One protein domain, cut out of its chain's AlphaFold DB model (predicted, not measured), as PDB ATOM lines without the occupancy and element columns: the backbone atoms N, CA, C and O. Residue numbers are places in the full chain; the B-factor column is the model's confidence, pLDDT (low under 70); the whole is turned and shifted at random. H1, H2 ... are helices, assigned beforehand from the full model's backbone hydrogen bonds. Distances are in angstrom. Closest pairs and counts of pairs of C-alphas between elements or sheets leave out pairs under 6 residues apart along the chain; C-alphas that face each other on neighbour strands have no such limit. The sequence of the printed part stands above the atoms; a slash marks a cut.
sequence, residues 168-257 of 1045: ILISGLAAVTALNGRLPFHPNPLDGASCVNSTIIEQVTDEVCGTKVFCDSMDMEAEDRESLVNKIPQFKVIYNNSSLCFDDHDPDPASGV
ATOM      1  N   ILE A 168       9.037 -40.077  22.349       36.06
ATOM      2  CA  ILE A 168       7.669 -40.166  21.820       36.06
ATOM      3  C   ILE A 168       7.511 -41.494  21.065       36.06
ATOM      4  O   ILE A 168       8.101 -41.685  20.001       36.06
ATOM      5  N   LEU A 169       6.710 -42.412  21.612       32.53
ATOM      6  CA  LEU A 169       6.374 -43.696  20.986       32.53
ATOM      7  C   LEU A 169       5.101 -43.563  20.134       32.53
ATOM      8  O   LEU A 169       3.988 -43.716  20.632       32.53
ATOM      9  N   ILE A 170       5.260 -43.302  18.834       39.31
ATOM     10  CA  ILE A 170       4.128 -43.186  17.897       39.31
ATOM     11  C   ILE A 170       3.623 -44.587  17.506       39.31
ATOM     12  O   ILE A 170       4.107 -45.200  16.555       39.31
ATOM     13  N   SER A 171       2.632 -45.106  18.240       38.12
ATOM     14  CA  SER A 171       2.022 -46.426  17.996       38.12
ATOM     15  C   SER A 171       0.903 -46.378  16.942       38.12
ATOM     16  O   SER A 171      -0.267 -46.631  17.227       38.12
ATOM     17  N   GLY A 172       1.257 -46.041  15.697       39.66
ATOM     18  CA  GLY A 172       0.283 -45.806  14.617       39.66
ATOM     19  C   GLY A 172      -0.619 -46.997  14.249       39.66
ATOM     20  O   GLY A 172      -1.710 -46.786  13.733       39.66
ATOM     21  N   LEU A 173      -0.214 -48.243  14.535       36.34
ATOM     22  CA  LEU A 173      -1.043 -49.424  14.236       36.34
ATOM     23  C   LEU A 173      -2.191 -49.642  15.238       36.34
ATOM     24  O   LEU A 173      -3.191 -50.252  14.869       36.34
ATOM     25  N   ALA A 174      -2.069 -49.162  16.481       35.78
ATOM     26  CA  ALA A 174      -3.028 -49.488  17.542       35.78
ATOM     27  C   ALA A 174      -4.434 -48.915  17.272       35.78
ATOM     28  O   ALA A 174      -5.434 -49.586  17.531       35.78
ATOM     29  N   ALA A 175      -4.508 -47.710  16.695       41.81
ATOM     30  CA  ALA A 175      -5.769 -47.054  16.350       41.81
ATOM     31  C   ALA A 175      -6.562 -47.828  15.280       41.81
ATOM     32  O   ALA A 175      -7.765 -48.029  15.427       41.81
ATOM     33  N   VAL A 176      -5.886 -48.343  14.246       44.16
ATOM     34  CA  VAL A 176      -6.532 -49.104  13.157       44.16
ATOM     35  C   VAL A 176      -7.145 -50.408  13.679       44.16
ATOM     36  O   VAL A 176      -8.244 -50.786  13.278       44.16
ATOM     37  N   THR A 177      -6.480 -51.074  14.631       43.22
ATOM     38  CA  THR A 177      -7.027 -52.271  15.294       43.22
ATOM     39  C   THR A 177      -8.188 -51.991  16.251       43.22
ATOM     40  O   THR A 177      -8.931 -52.918  16.556       43.22
ATOM     41  N   ALA A 178      -8.374 -50.749  16.716       46.28
ATOM     42  CA  ALA A 178      -9.476 -50.385  17.611       46.28
ATOM     43  C   ALA A 178     -10.803 -50.129  16.868       46.28
ATOM     44  O   ALA A 178     -11.870 -50.326  17.441       46.28
ATOM     45  N   LEU A 179     -10.748 -49.735  15.590       52.94
ATOM     46  CA  LEU A 179     -11.913 -49.343  14.776       52.94
ATOM     47  C   LEU A 179     -12.458 -50.477  13.882       52.94
ATOM     48  O   LEU A 179     -13.071 -50.223  12.851       52.94
ATOM     49  N   ASN A 180     -12.187 -51.747  14.216       68.19
ATOM     50  CA  ASN A 180     -12.499 -52.919  13.371       68.19
ATOM     51  C   ASN A 180     -11.965 -52.834  11.918       68.19
ATOM     52  O   ASN A 180     -12.410 -53.586  11.052       68.19
ATOM     53  N   GLY A 181     -10.997 -51.950  11.649       85.75
ATOM     54  CA  GLY A 181     -10.465 -51.684  10.312       85.75
ATOM     55  C   GLY A 181     -11.241 -50.660   9.472       85.75
ATOM     56  O   GLY A 181     -10.902 -50.519   8.301       85.75
ATOM     57  N   ARG A 182     -12.233 -49.947  10.029       89.62
ATOM     58  CA  ARG A 182     -12.950 -48.870   9.327       89.62
ATOM     59  C   ARG A 182     -12.373 -47.478   9.566       89.62
ATOM     60  O   ARG A 182     -11.763 -47.203  10.600       89.62
ATOM     61  N   LEU A 183     -12.581 -46.608   8.580       94.19
ATOM     62  CA  LEU A 183     -12.254 -45.185   8.615       94.19
ATOM     63  C   LEU A 183     -13.452 -44.373   9.151       94.19
ATOM     64  O   LEU A 183     -14.586 -44.621   8.732       94.19
ATOM     65  N   PRO A 184     -13.243 -43.386  10.042       92.69
ATOM     66  CA  PRO A 184     -14.334 -42.573  10.571       92.69
ATOM     67  C   PRO A 184     -14.964 -41.707   9.471       92.69
ATOM     68  O   PRO A 184     -14.260 -41.123   8.649       92.69
ATOM     69  N   PHE A 185     -16.292 -41.592   9.466       96.06
ATOM     70  CA  PHE A 185     -17.004 -40.766   8.488       96.06
ATOM     71  C   PHE A 185     -16.859 -39.269   8.805       96.06
ATOM     72  O   PHE A 185     -17.414 -38.767   9.786       96.06
ATOM     73  N   HIS A 186     -16.159 -38.536   7.943       95.31
ATOM     74  CA  HIS A 186     -16.050 -37.083   8.018       95.31
ATOM     75  C   HIS A 186     -17.243 -36.420   7.301       95.31
ATOM     76  O   HIS A 186     -17.433 -36.647   6.102       95.31
ATOM     77  N   PRO A 187     -18.060 -35.588   7.977       92.38
ATOM     78  CA  PRO A 187     -19.137 -34.854   7.320       92.38
ATOM     79  C   PRO A 187     -18.578 -33.785   6.368       92.38
ATOM     80  O   PRO A 187     -17.466 -33.290   6.548       92.38
ATOM     81  N   ASN A 188     -19.365 -33.404   5.360       92.38
ATOM     82  CA  ASN A 188     -18.967 -32.380   4.390       92.38
ATOM     83  C   ASN A 188     -18.699 -31.019   5.074       92.38
ATOM     84  O   ASN A 188     -19.485 -30.618   5.938       92.38
ATOM     85  N   PRO A 189     -17.660 -30.266   4.661       85.81
ATOM     86  CA  PRO A 189     -17.404 -28.924   5.169       85.81
ATOM     87  C   PRO A 189     -18.560 -27.985   4.801       85.81
ATOM     88  O   PRO A 189     -18.994 -27.930   3.647       85.81
ATOM     89  N   LEU A 190     -19.042 -27.228   5.791       67.38
ATOM     90  CA  LEU A 190     -20.257 -26.404   5.698       67.38
ATOM     91  C   LEU A 190     -20.212 -25.366   4.563       67.38
ATOM     92  O   LEU A 190     -21.240 -25.083   3.953       67.38
ATOM     93  N   ASP A 191     -19.023 -24.853   4.239       72.75
ATOM     94  CA  ASP A 191     -18.819 -23.804   3.232       72.75
ATOM     95  C   ASP A 191     -18.856 -24.311   1.777       72.75
ATOM     96  O   ASP A 191     -18.669 -23.533   0.841       72.75
ATOM     97  N   GLY A 192     -19.068 -25.615   1.552       54.75
ATOM     98  CA  GLY A 192     -19.189 -26.183   0.204       54.75
ATOM     99  C   GLY A 192     -17.913 -26.067  -0.641       54.75
ATOM    100  O   GLY A 192     -17.991 -26.057  -1.871       54.75
ATOM    101  N   ALA A 193     -16.746 -25.965   0.006       56.69
ATOM    102  CA  ALA A 193     -15.439 -25.850  -0.632       56.69
ATOM    103  C   ALA A 193     -15.196 -27.031  -1.588       56.69
ATOM    104  O   ALA A 193     -14.903 -28.153  -1.177       56.69
ATOM    105  N   SER A 194     -15.357 -26.791  -2.890       65.56
ATOM    106  CA  SER A 194     -15.449 -27.867  -3.873       65.56
ATOM    107  C   SER A 194     -14.083 -28.501  -4.144       65.56
ATOM    108  O   SER A 194     -13.339 -28.018  -5.003       65.56
ATOM    109  N   CYS A 195     -13.768 -29.613  -3.478       80.12
ATOM    110  CA  CYS A 195     -12.534 -30.369  -3.730       80.12
ATOM    111  C   CYS A 195     -12.384 -30.827  -5.193       80.12
ATOM    112  O   CYS A 195     -11.266 -30.904  -5.694       80.12
ATOM    113  N   VAL A 196     -13.502 -31.018  -5.903       70.94
ATOM    114  CA  VAL A 196     -13.545 -31.304  -7.349       70.94
ATOM    115  C   VAL A 196     -13.002 -30.143  -8.202       70.94
ATOM    116  O   VAL A 196     -12.417 -30.377  -9.251       70.94
ATOM    117  N   ASN A 197     -13.181 -28.888  -7.770       72.06
ATOM    118  CA  ASN A 197     -12.957 -27.697  -8.607       72.06
ATOM    119  C   ASN A 197     -11.893 -26.728  -8.053       72.06
ATOM    120  O   ASN A 197     -11.628 -25.685  -8.645       72.06
ATOM    121  N   SER A 198     -11.275 -27.047  -6.908       60.91
ATOM    122  CA  SER A 198     -10.196 -26.236  -6.343       60.91
ATOM    123  C   SER A 198      -8.840 -26.649  -6.916       60.91
ATOM    124  O   SER A 198      -8.224 -27.641  -6.516       60.91
ATOM    125  N   THR A 199      -8.323 -25.826  -7.824       61.91
ATOM    126  CA  THR A 199      -6.918 -25.857  -8.257       61.91
ATOM    127  C   THR A 199      -5.939 -25.438  -7.152       61.91
ATOM    128  O   THR A 199      -4.739 -25.609  -7.325       61.91
ATOM    129  N   ILE A 200      -6.443 -24.915  -6.026       62.69
ATOM    130  CA  ILE A 200      -5.664 -24.350  -4.912       62.69
ATOM    131  C   ILE A 200      -5.399 -25.395  -3.810       62.69
ATOM    132  O   ILE A 200      -4.452 -25.257  -3.042       62.69
ATOM    133  N   ILE A 201      -6.208 -26.458  -3.722       75.25
ATOM    134  CA  ILE A 201      -5.986 -27.546  -2.759       75.25
ATOM    135  C   ILE A 201      -4.854 -28.449  -3.272       75.25
ATOM    136  O   ILE A 201      -5.040 -29.209  -4.225       75.25
ATOM    137  N   GLU A 202      -3.687 -28.355  -2.623       82.75
ATOM    138  CA  GLU A 202      -2.505 -29.194  -2.891       82.75
ATOM    139  C   GLU A 202      -2.695 -30.655  -2.454       82.75
ATOM    140  O   GLU A 202      -2.109 -31.551  -3.057       82.75
ATOM    141  N   GLN A 203      -3.501 -30.900  -1.412       87.00
ATOM    142  CA  GLN A 203      -3.741 -32.232  -0.850       87.00
ATOM    143  C   GLN A 203      -5.238 -32.480  -0.666       87.00
ATOM    144  O   GLN A 203      -5.893 -31.787   0.111       87.00
ATOM    145  N   VAL A 204      -5.777 -33.468  -1.378       92.81
ATOM    146  CA  VAL A 204      -7.190 -33.860  -1.277       92.81
ATOM    147  C   VAL A 204      -7.320 -35.033  -0.313       92.81
ATOM    148  O   VAL A 204      -6.735 -36.093  -0.530       92.81
ATOM    149  N   THR A 205      -8.094 -34.837   0.755       95.12
ATOM    150  CA  THR A 205      -8.346 -35.844   1.791       95.12
ATOM    151  C   THR A 205      -9.792 -35.754   2.294       95.12
ATOM    152  O   THR A 205     -10.429 -34.704   2.184       95.12
ATOM    153  N   ASP A 206     -10.330 -36.837   2.853       94.50
ATOM    154  CA  ASP A 206     -11.675 -36.871   3.442       94.50
ATOM    155  C   ASP A 206     -11.823 -35.953   4.667       94.50
ATOM    156  O   ASP A 206     -12.901 -35.399   4.861       94.50
ATOM    157  N   GLU A 207     -10.756 -35.683   5.428       93.44
ATOM    158  CA  GLU A 207     -10.794 -34.704   6.525       93.44
ATOM    159  C   GLU A 207     -11.013 -33.264   6.017       93.44
ATOM    160  O   GLU A 207     -11.616 -32.444   6.707       93.44
ATOM    161  N   VAL A 208     -10.526 -32.947   4.808       93.69
ATOM    162  CA  VAL A 208     -10.659 -31.620   4.169       93.69
ATOM    163  C   VAL A 208     -11.961 -31.500   3.370       93.69
ATOM    164  O   VAL A 208     -12.556 -30.426   3.310       93.69
ATOM    165  N   CYS A 209     -12.402 -32.592   2.742       94.50
ATOM    166  CA  CYS A 209     -13.511 -32.598   1.784       94.50
ATOM    167  C   CYS A 209     -14.830 -33.140   2.351       94.50
ATOM    168  O   CYS A 209     -15.879 -32.957   1.733       94.50
ATOM    169  N   GLY A 210     -14.788 -33.817   3.498       96.44
ATOM    170  CA  GLY A 210     -15.809 -34.770   3.918       96.44
ATOM    171  C   GLY A 210     -15.679 -36.092   3.156       96.44
ATOM    172  O   GLY A 210     -15.442 -36.112   1.943       96.44
ATOM    173  N   THR A 211     -15.894 -37.208   3.855       96.56
ATOM    174  CA  THR A 211     -15.901 -38.567   3.296       96.56
ATOM    175  C   THR A 211     -16.829 -38.667   2.092       96.56
ATOM    176  O   THR A 211     -16.463 -39.302   1.109       96.56
ATOM    177  N   LYS A 212     -17.995 -37.997   2.101       95.88
ATOM    178  CA  LYS A 212     -18.911 -38.076   0.958       95.88
ATOM    179  C   LYS A 212     -18.327 -37.454  -0.312       95.88
ATOM    180  O   LYS A 212     -18.284 -38.138  -1.326       95.88
ATOM    181  N   VAL A 213     -17.849 -36.206  -0.279       95.44
ATOM    182  CA  VAL A 213     -17.263 -35.566  -1.479       95.44
ATOM    183  C   VAL A 213     -15.974 -36.276  -1.902       95.44
ATOM    184  O   VAL A 213     -15.727 -36.429  -3.096       95.44
ATOM    185  N   PHE A 214     -15.174 -36.751  -0.943       96.62
ATOM    186  CA  PHE A 214     -13.959 -37.516  -1.220       96.62
ATOM    187  C   PHE A 214     -14.268 -38.847  -1.926       96.62
ATOM    188  O   PHE A 214     -13.726 -39.102  -3.000       96.62
ATOM    189  N   CYS A 215     -15.189 -39.657  -1.401       96.88
ATOM    190  CA  CYS A 215     -15.584 -40.915  -2.031       96.88
ATOM    191  C   CYS A 215     -16.343 -40.698  -3.351       96.88
ATOM    192  O   CYS A 215     -16.023 -41.371  -4.326       96.88
ATOM    193  N   ASP A 216     -17.262 -39.724  -3.442       96.06
ATOM    194  CA  ASP A 216     -17.924 -39.342  -4.704       96.06
ATOM    195  C   ASP A 216     -16.884 -38.991  -5.795       96.06
ATOM    196  O   ASP A 216     -17.059 -39.340  -6.962       96.06
ATOM    197  N   SER A 217     -15.765 -38.346  -5.426       95.50
ATOM    198  CA  SER A 217     -14.706 -37.965  -6.376       95.50
ATOM    199  C   SER A 217     -13.904 -39.147  -6.950       95.50
ATOM    200  O   SER A 217     -13.252 -39.005  -7.982       95.50
ATOM    201  N   MET A 218     -14.013 -40.345  -6.366       94.88
ATOM    202  CA  MET A 218     -13.398 -41.575  -6.899       94.88
ATOM    203  C   MET A 218     -14.142 -42.144  -8.122       94.88
ATOM    204  O   MET A 218     -13.572 -42.966  -8.847       94.88
ATOM    205  N   ASP A 219     -15.384 -41.700  -8.363       95.75
ATOM    206  CA  ASP A 219     -16.200 -42.038  -9.543       95.75
ATOM    207  C   ASP A 219     -16.074 -41.006 -10.682       95.75
ATOM    208  O   ASP A 219     -16.779 -41.099 -11.688       95.75
ATOM    209  N   MET A 220     -15.178 -40.022 -10.550       93.56
ATOM    210  CA  MET A 220     -14.853 -39.096 -11.638       93.56
ATOM    211  C   MET A 220     -14.200 -39.828 -12.823       93.56
ATOM    212  O   MET A 220     -13.583 -40.887 -12.665       93.56
ATOM    213  N   GLU A 221     -14.331 -39.243 -14.019       93.12
ATOM    214  CA  GLU A 221     -13.735 -39.769 -15.252       93.12
ATOM    215  C   GLU A 221     -12.227 -39.999 -15.092       93.12
ATOM    216  O   GLU A 221     -11.549 -39.302 -14.334       93.12
ATOM    217  N   ALA A 222     -11.685 -40.992 -15.803       88.94
ATOM    218  CA  ALA A 222     -10.348 -41.524 -15.519       88.94
ATOM    219  C   ALA A 222      -9.230 -40.459 -15.537       88.94
ATOM    220  O   ALA A 222      -8.311 -40.537 -14.725       88.94
ATOM    221  N   GLU A 223      -9.336 -39.459 -16.416       90.31
ATOM    222  CA  GLU A 223      -8.388 -38.342 -16.545       90.31
ATOM    223  C   GLU A 223      -8.416 -37.421 -15.307       90.31
ATOM    224  O   GLU A 223      -7.376 -37.140 -14.703       90.31
ATOM    225  N   ASP A 224      -9.610 -37.021 -14.862       91.44
ATOM    226  CA  ASP A 224      -9.791 -36.213 -13.651       91.44
ATOM    227  C   ASP A 224      -9.444 -37.008 -12.385       91.44
ATOM    228  O   ASP A 224      -8.902 -36.457 -11.425       91.44
ATOM    229  N   ARG A 225      -9.699 -38.320 -12.381       91.00
ATOM    230  CA  ARG A 225      -9.339 -39.206 -11.272       91.00
ATOM    231  C   ARG A 225      -7.829 -39.422 -11.165       91.00
ATOM    232  O   ARG A 225      -7.322 -39.494 -10.052       91.00
ATOM    233  N   GLU A 226      -7.082 -39.478 -12.268       91.38
ATOM    234  CA  GLU A 226      -5.613 -39.452 -12.202       91.38
ATOM    235  C   GLU A 226      -5.106 -38.106 -11.656       91.38
ATOM    236  O   GLU A 226      -4.212 -38.085 -10.807       91.38
ATOM    237  N   SER A 227      -5.715 -36.982 -12.053       91.19
ATOM    238  CA  SER A 227      -5.423 -35.657 -11.479       91.19
ATOM    239  C   SER A 227      -5.692 -35.607  -9.964       91.19
ATOM    240  O   SER A 227      -4.860 -35.121  -9.197       91.19
ATOM    241  N   LEU A 228      -6.811 -36.187  -9.516       90.44
ATOM    242  CA  LEU A 228      -7.185 -36.336  -8.108       90.44
ATOM    243  C   LEU A 228      -6.192 -37.216  -7.335       90.44
ATOM    244  O   LEU A 228      -5.689 -36.800  -6.296       90.44
ATOM    245  N   VAL A 229      -5.877 -38.412  -7.843       91.69
ATOM    246  CA  VAL A 229      -4.980 -39.380  -7.189       91.69
ATOM    247  C   VAL A 229      -3.574 -38.811  -6.995       91.69
ATOM    248  O   VAL A 229      -2.964 -39.054  -5.958       91.69
ATOM    249  N   ASN A 230      -3.085 -37.980  -7.919       92.56
ATOM    250  CA  ASN A 230      -1.812 -37.270  -7.750       92.56
ATOM    251  C   ASN A 230      -1.837 -36.186  -6.644       92.56
ATOM    252  O   ASN A 230      -0.769 -35.764  -6.199       92.56
ATOM    253  N   LYS A 231      -3.021 -35.756  -6.178       93.12
ATOM    254  CA  LYS A 231      -3.215 -34.875  -5.007       93.12
ATOM    255  C   LYS A 231      -3.535 -35.635  -3.714       93.12
ATOM    256  O   LYS A 231      -3.590 -35.015  -2.653       93.12
ATOM    257  N   ILE A 232      -3.783 -36.943  -3.762       90.81
ATOM    258  CA  ILE A 232      -3.967 -37.745  -2.546       90.81
ATOM    259  C   ILE A 232      -2.574 -38.023  -1.954       90.81
ATOM    260  O   ILE A 232      -1.677 -38.454  -2.685       90.81
ATOM    261  N   PRO A 233      -2.339 -37.799  -0.645       88.56
ATOM    262  CA  PRO A 233      -1.048 -38.094  -0.033       88.56
ATOM    263  C   PRO A 233      -0.651 -39.567  -0.225       88.56
ATOM    264  O   PRO A 233      -1.427 -40.464   0.093       88.56
ATOM    265  N   GLN A 234       0.578 -39.826  -0.689       74.25
ATOM    266  CA  GLN A 234       1.054 -41.150  -1.150       74.25
ATOM    267  C   GLN A 234       0.979 -42.301  -0.123       74.25
ATOM    268  O   GLN A 234       1.223 -43.454  -0.471       74.25
ATOM    269  N   PHE A 235       0.687 -42.002   1.144       65.88
ATOM    270  CA  PHE A 235       0.510 -42.976   2.223       65.88
ATOM    271  C   PHE A 235      -0.959 -43.373   2.471       65.88
ATOM    272  O   PHE A 235      -1.207 -44.246   3.300       65.88
ATOM    273  N   LYS A 236      -1.926 -42.726   1.807       82.69
ATOM    274  CA  LYS A 236      -3.369 -42.947   1.986       82.69
ATOM    275  C   LYS A 236      -3.909 -43.901   0.908       82.69
ATOM    276  O   LYS A 236      -3.342 -44.008  -0.178       82.69
ATOM    277  N   VAL A 237      -4.967 -44.649   1.228       89.06
ATOM    278  CA  VAL A 237      -5.526 -45.679   0.332       89.06
ATOM    279  C   VAL A 237      -6.175 -45.022  -0.889       89.06
ATOM    280  O   VAL A 237      -6.935 -44.066  -0.759       89.06
ATOM    281  N   ILE A 238      -5.870 -45.543  -2.081       91.31
ATOM    282  CA  ILE A 238      -6.476 -45.116  -3.349       91.31
ATOM    283  C   ILE A 238      -7.620 -46.072  -3.687       91.31
ATOM    284  O   ILE A 238      -7.408 -47.282  -3.806       91.31
ATOM    285  N   TYR A 239      -8.819 -45.525  -3.874       96.19
ATOM    286  CA  TYR A 239     -10.027 -46.289  -4.171       96.19
ATOM    287  C   TYR A 239     -10.333 -46.309  -5.674       96.19
ATOM    288  O   TYR A 239     -10.091 -45.344  -6.394       96.19
ATOM    289  N   ASN A 240     -10.868 -47.431  -6.165       92.94
ATOM    290  CA  ASN A 240     -11.173 -47.610  -7.594       92.94
ATOM    291  C   ASN A 240     -12.549 -47.051  -8.011       92.94
ATOM    292  O   ASN A 240     -12.837 -47.012  -9.207       92.94
ATOM    293  N   ASN A 241     -13.400 -46.723  -7.036       96.25
ATOM    294  CA  ASN A 241     -14.746 -46.162  -7.169       96.25
ATOM    295  C   ASN A 241     -15.237 -45.688  -5.785       96.25
ATOM    296  O   ASN A 241     -14.610 -45.997  -4.765       96.25
ATOM    297  N   SER A 242     -16.362 -44.975  -5.748       96.69
ATOM    298  CA  SER A 242     -16.973 -44.466  -4.517       96.69
ATOM    299  C   SER A 242     -17.440 -45.581  -3.580       96.69
ATOM    300  O   SER A 242     -17.235 -45.471  -2.375       96.69
ATOM    301  N   SER A 243     -17.998 -46.680  -4.107       96.56
ATOM    302  CA  SER A 243     -18.504 -47.803  -3.296       96.56
ATOM    303  C   SER A 243     -17.421 -48.375  -2.391       96.56
ATOM    304  O   SER A 243     -17.615 -48.427  -1.186       96.56
ATOM    305  N   LEU A 244     -16.252 -48.715  -2.944       96.00
ATOM    306  CA  LEU A 244     -15.133 -49.259  -2.169       96.00
ATOM    307  C   LEU A 244     -14.580 -48.255  -1.149       96.00
ATOM    308  O   LEU A 244     -14.069 -48.662  -0.113       96.00
ATOM    309  N   CYS A 245     -14.691 -46.955  -1.432       97.38
ATOM    310  CA  CYS A 245     -14.352 -45.905  -0.478       97.38
ATOM    311  C   CYS A 245     -15.369 -45.863   0.677       97.38
ATOM    312  O   CYS A 245     -14.969 -45.840   1.836       97.38
ATOM    313  N   PHE A 246     -16.674 -45.936   0.391       96.94
ATOM    314  CA  PHE A 246     -17.727 -45.986   1.412       96.94
ATOM    315  C   PHE A 246     -17.769 -47.312   2.197       96.94
ATOM    316  O   PHE A 246     -18.133 -47.295   3.369       96.94
ATOM    317  N   ASP A 247     -17.387 -48.444   1.599       95.81
ATOM    318  CA  ASP A 247     -17.337 -49.759   2.260       95.81
ATOM    319  C   ASP A 247     -16.273 -49.803   3.382       95.81
ATOM    320  O   ASP A 247     -16.511 -50.404   4.440       95.81
ATOM    321  N   ASP A 248     -15.137 -49.128   3.163       96.44
ATOM    322  CA  ASP A 248     -14.028 -48.951   4.115       96.44
ATOM    323  C   ASP A 248     -14.313 -47.894   5.201       96.44
ATOM    324  O   ASP A 248     -13.658 -47.897   6.246       96.44
ATOM    325  N   HIS A 249     -15.275 -46.991   4.988       96.75
ATOM    326  CA  HIS A 249     -15.687 -46.009   5.993       96.75
ATOM    327  C   HIS A 249     -16.848 -46.520   6.859       96.75
ATOM    328  O   HIS A 249     -17.580 -47.455   6.516       96.75
ATOM    329  N   ASP A 250     -17.043 -45.880   8.009       94.12
ATOM    330  CA  ASP A 250     -18.296 -45.980   8.748       94.12
ATOM    331  C   ASP A 250     -19.465 -45.355   7.959       94.12
ATOM    332  O   ASP A 250     -19.265 -44.432   7.164       94.12
ATOM    333  N   PRO A 251     -20.700 -45.865   8.132       90.62
ATOM    334  CA  PRO A 251     -21.854 -45.369   7.394       90.62
ATOM    335  C   PRO A 251     -22.189 -43.923   7.781       90.62
ATOM    336  O   PRO A 251     -22.169 -43.572   8.960       90.62
ATOM    337  N   ASP A 252     -22.571 -43.120   6.782       88.31
ATOM    338  CA  ASP A 252     -23.071 -41.748   6.951       88.31
ATOM    339  C   ASP A 252     -24.136 -41.699   8.073       88.31
ATOM    340  O   ASP A 252     -25.127 -42.441   7.986       88.31
ATOM    341  N   PRO A 253     -23.958 -40.882   9.136       76.31
ATOM    342  CA  PRO A 253     -24.916 -40.739  10.231       76.31
ATOM    343  C   PRO A 253     -26.199 -40.035   9.754       76.31
ATOM    344  O   PRO A 253     -26.418 -38.848   9.988       76.31
ATOM    345  N   ALA A 254     -27.035 -40.823   9.072       66.56
ATOM    346  CA  ALA A 254     -28.276 -40.510   8.365       66.56
ATOM    347  C   ALA A 254     -28.773 -39.055   8.475       66.56
ATOM    348  O   ALA A 254     -29.466 -38.686   9.429       66.56
ATOM    349  N   SER A 255     -28.486 -38.271   7.428       47.81
ATOM    350  CA  SER A 255     -28.928 -36.880   7.242       47.81
ATOM    351  C   SER A 255     -30.403 -36.644   7.623       47.81
ATOM    352  O   SER A 255     -31.336 -36.913   6.868       47.81
ATOM    353  N   GLY A 256     -30.614 -36.133   8.839       36.75
ATOM    354  CA  GLY A 256     -31.938 -36.003   9.454       36.75
ATOM    355  C   GLY A 256     -31.924 -36.257  10.961       36.75
ATOM    356  O   GLY A 256     -32.702 -35.638  11.688       36.75
ATOM    357  N   VAL A 257     -30.990 -37.074  11.456       41.47
ATOM    358  CA  VAL A 257     -30.557 -36.970  12.854       41.47
ATOM    359  C   VAL A 257     -29.678 -35.719  12.953       41.47
ATOM    360  O   VAL A 257     -28.726 -35.564  12.190       41.47
TER     361      VAL A 257
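This is residues 168 to 257 of the 1045 residues of an uncharacterized protein of Ophiocordyceps polyrhachis-furcata BCC 54312 (UniProt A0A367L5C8). There is little regular structure: H2, H4 and H5 gather round H3 among long loops, while residues 168 to 178, which include H1, stick out. The printed part has 90 residues, with five named helices, H1 to H5 in order, holding 35 of them, and no named strand. It is all helix and compact, with radius of gyration of the C-alphas 13.9 A and spans 37 by 35 by 24 A.

Start at the hub, H3, residues 211 to 219. H5, residues 242 to 248, touches it, opposite ways at a steep tilt of 48 degrees; the closest C-alphas, Cys 215 and Ser 242, are 4.6 A apart. H4, residues 222 to 229, forms a helical hairpin with H3, at 37 degrees, only just steep; C-alphas of Met 218 and Arg 225 are closest, 6.4 A. H2, residues 206 to 209, touches H3 only at the corner, closest at C-alphas 206 and 214, 5.2 A. H1, residues 172 to 178, is apart from the others. Every O i to N i+4 pair is within hydrogen-bond range in H4 and H5, 2 of 3 in H1 and 3 of 5 in H3; H2 is too short.

Find C-alpha 211 at (-15.901, -38.567, 3.296); H3 runs 13.3 A from there. H5 ends at (-14.028, -48.951, 4.115).

The printed part has no cut. Links H1 to H2 and H4 to H5 are long. Residues 168 to 180 are among those under pLDDT 70.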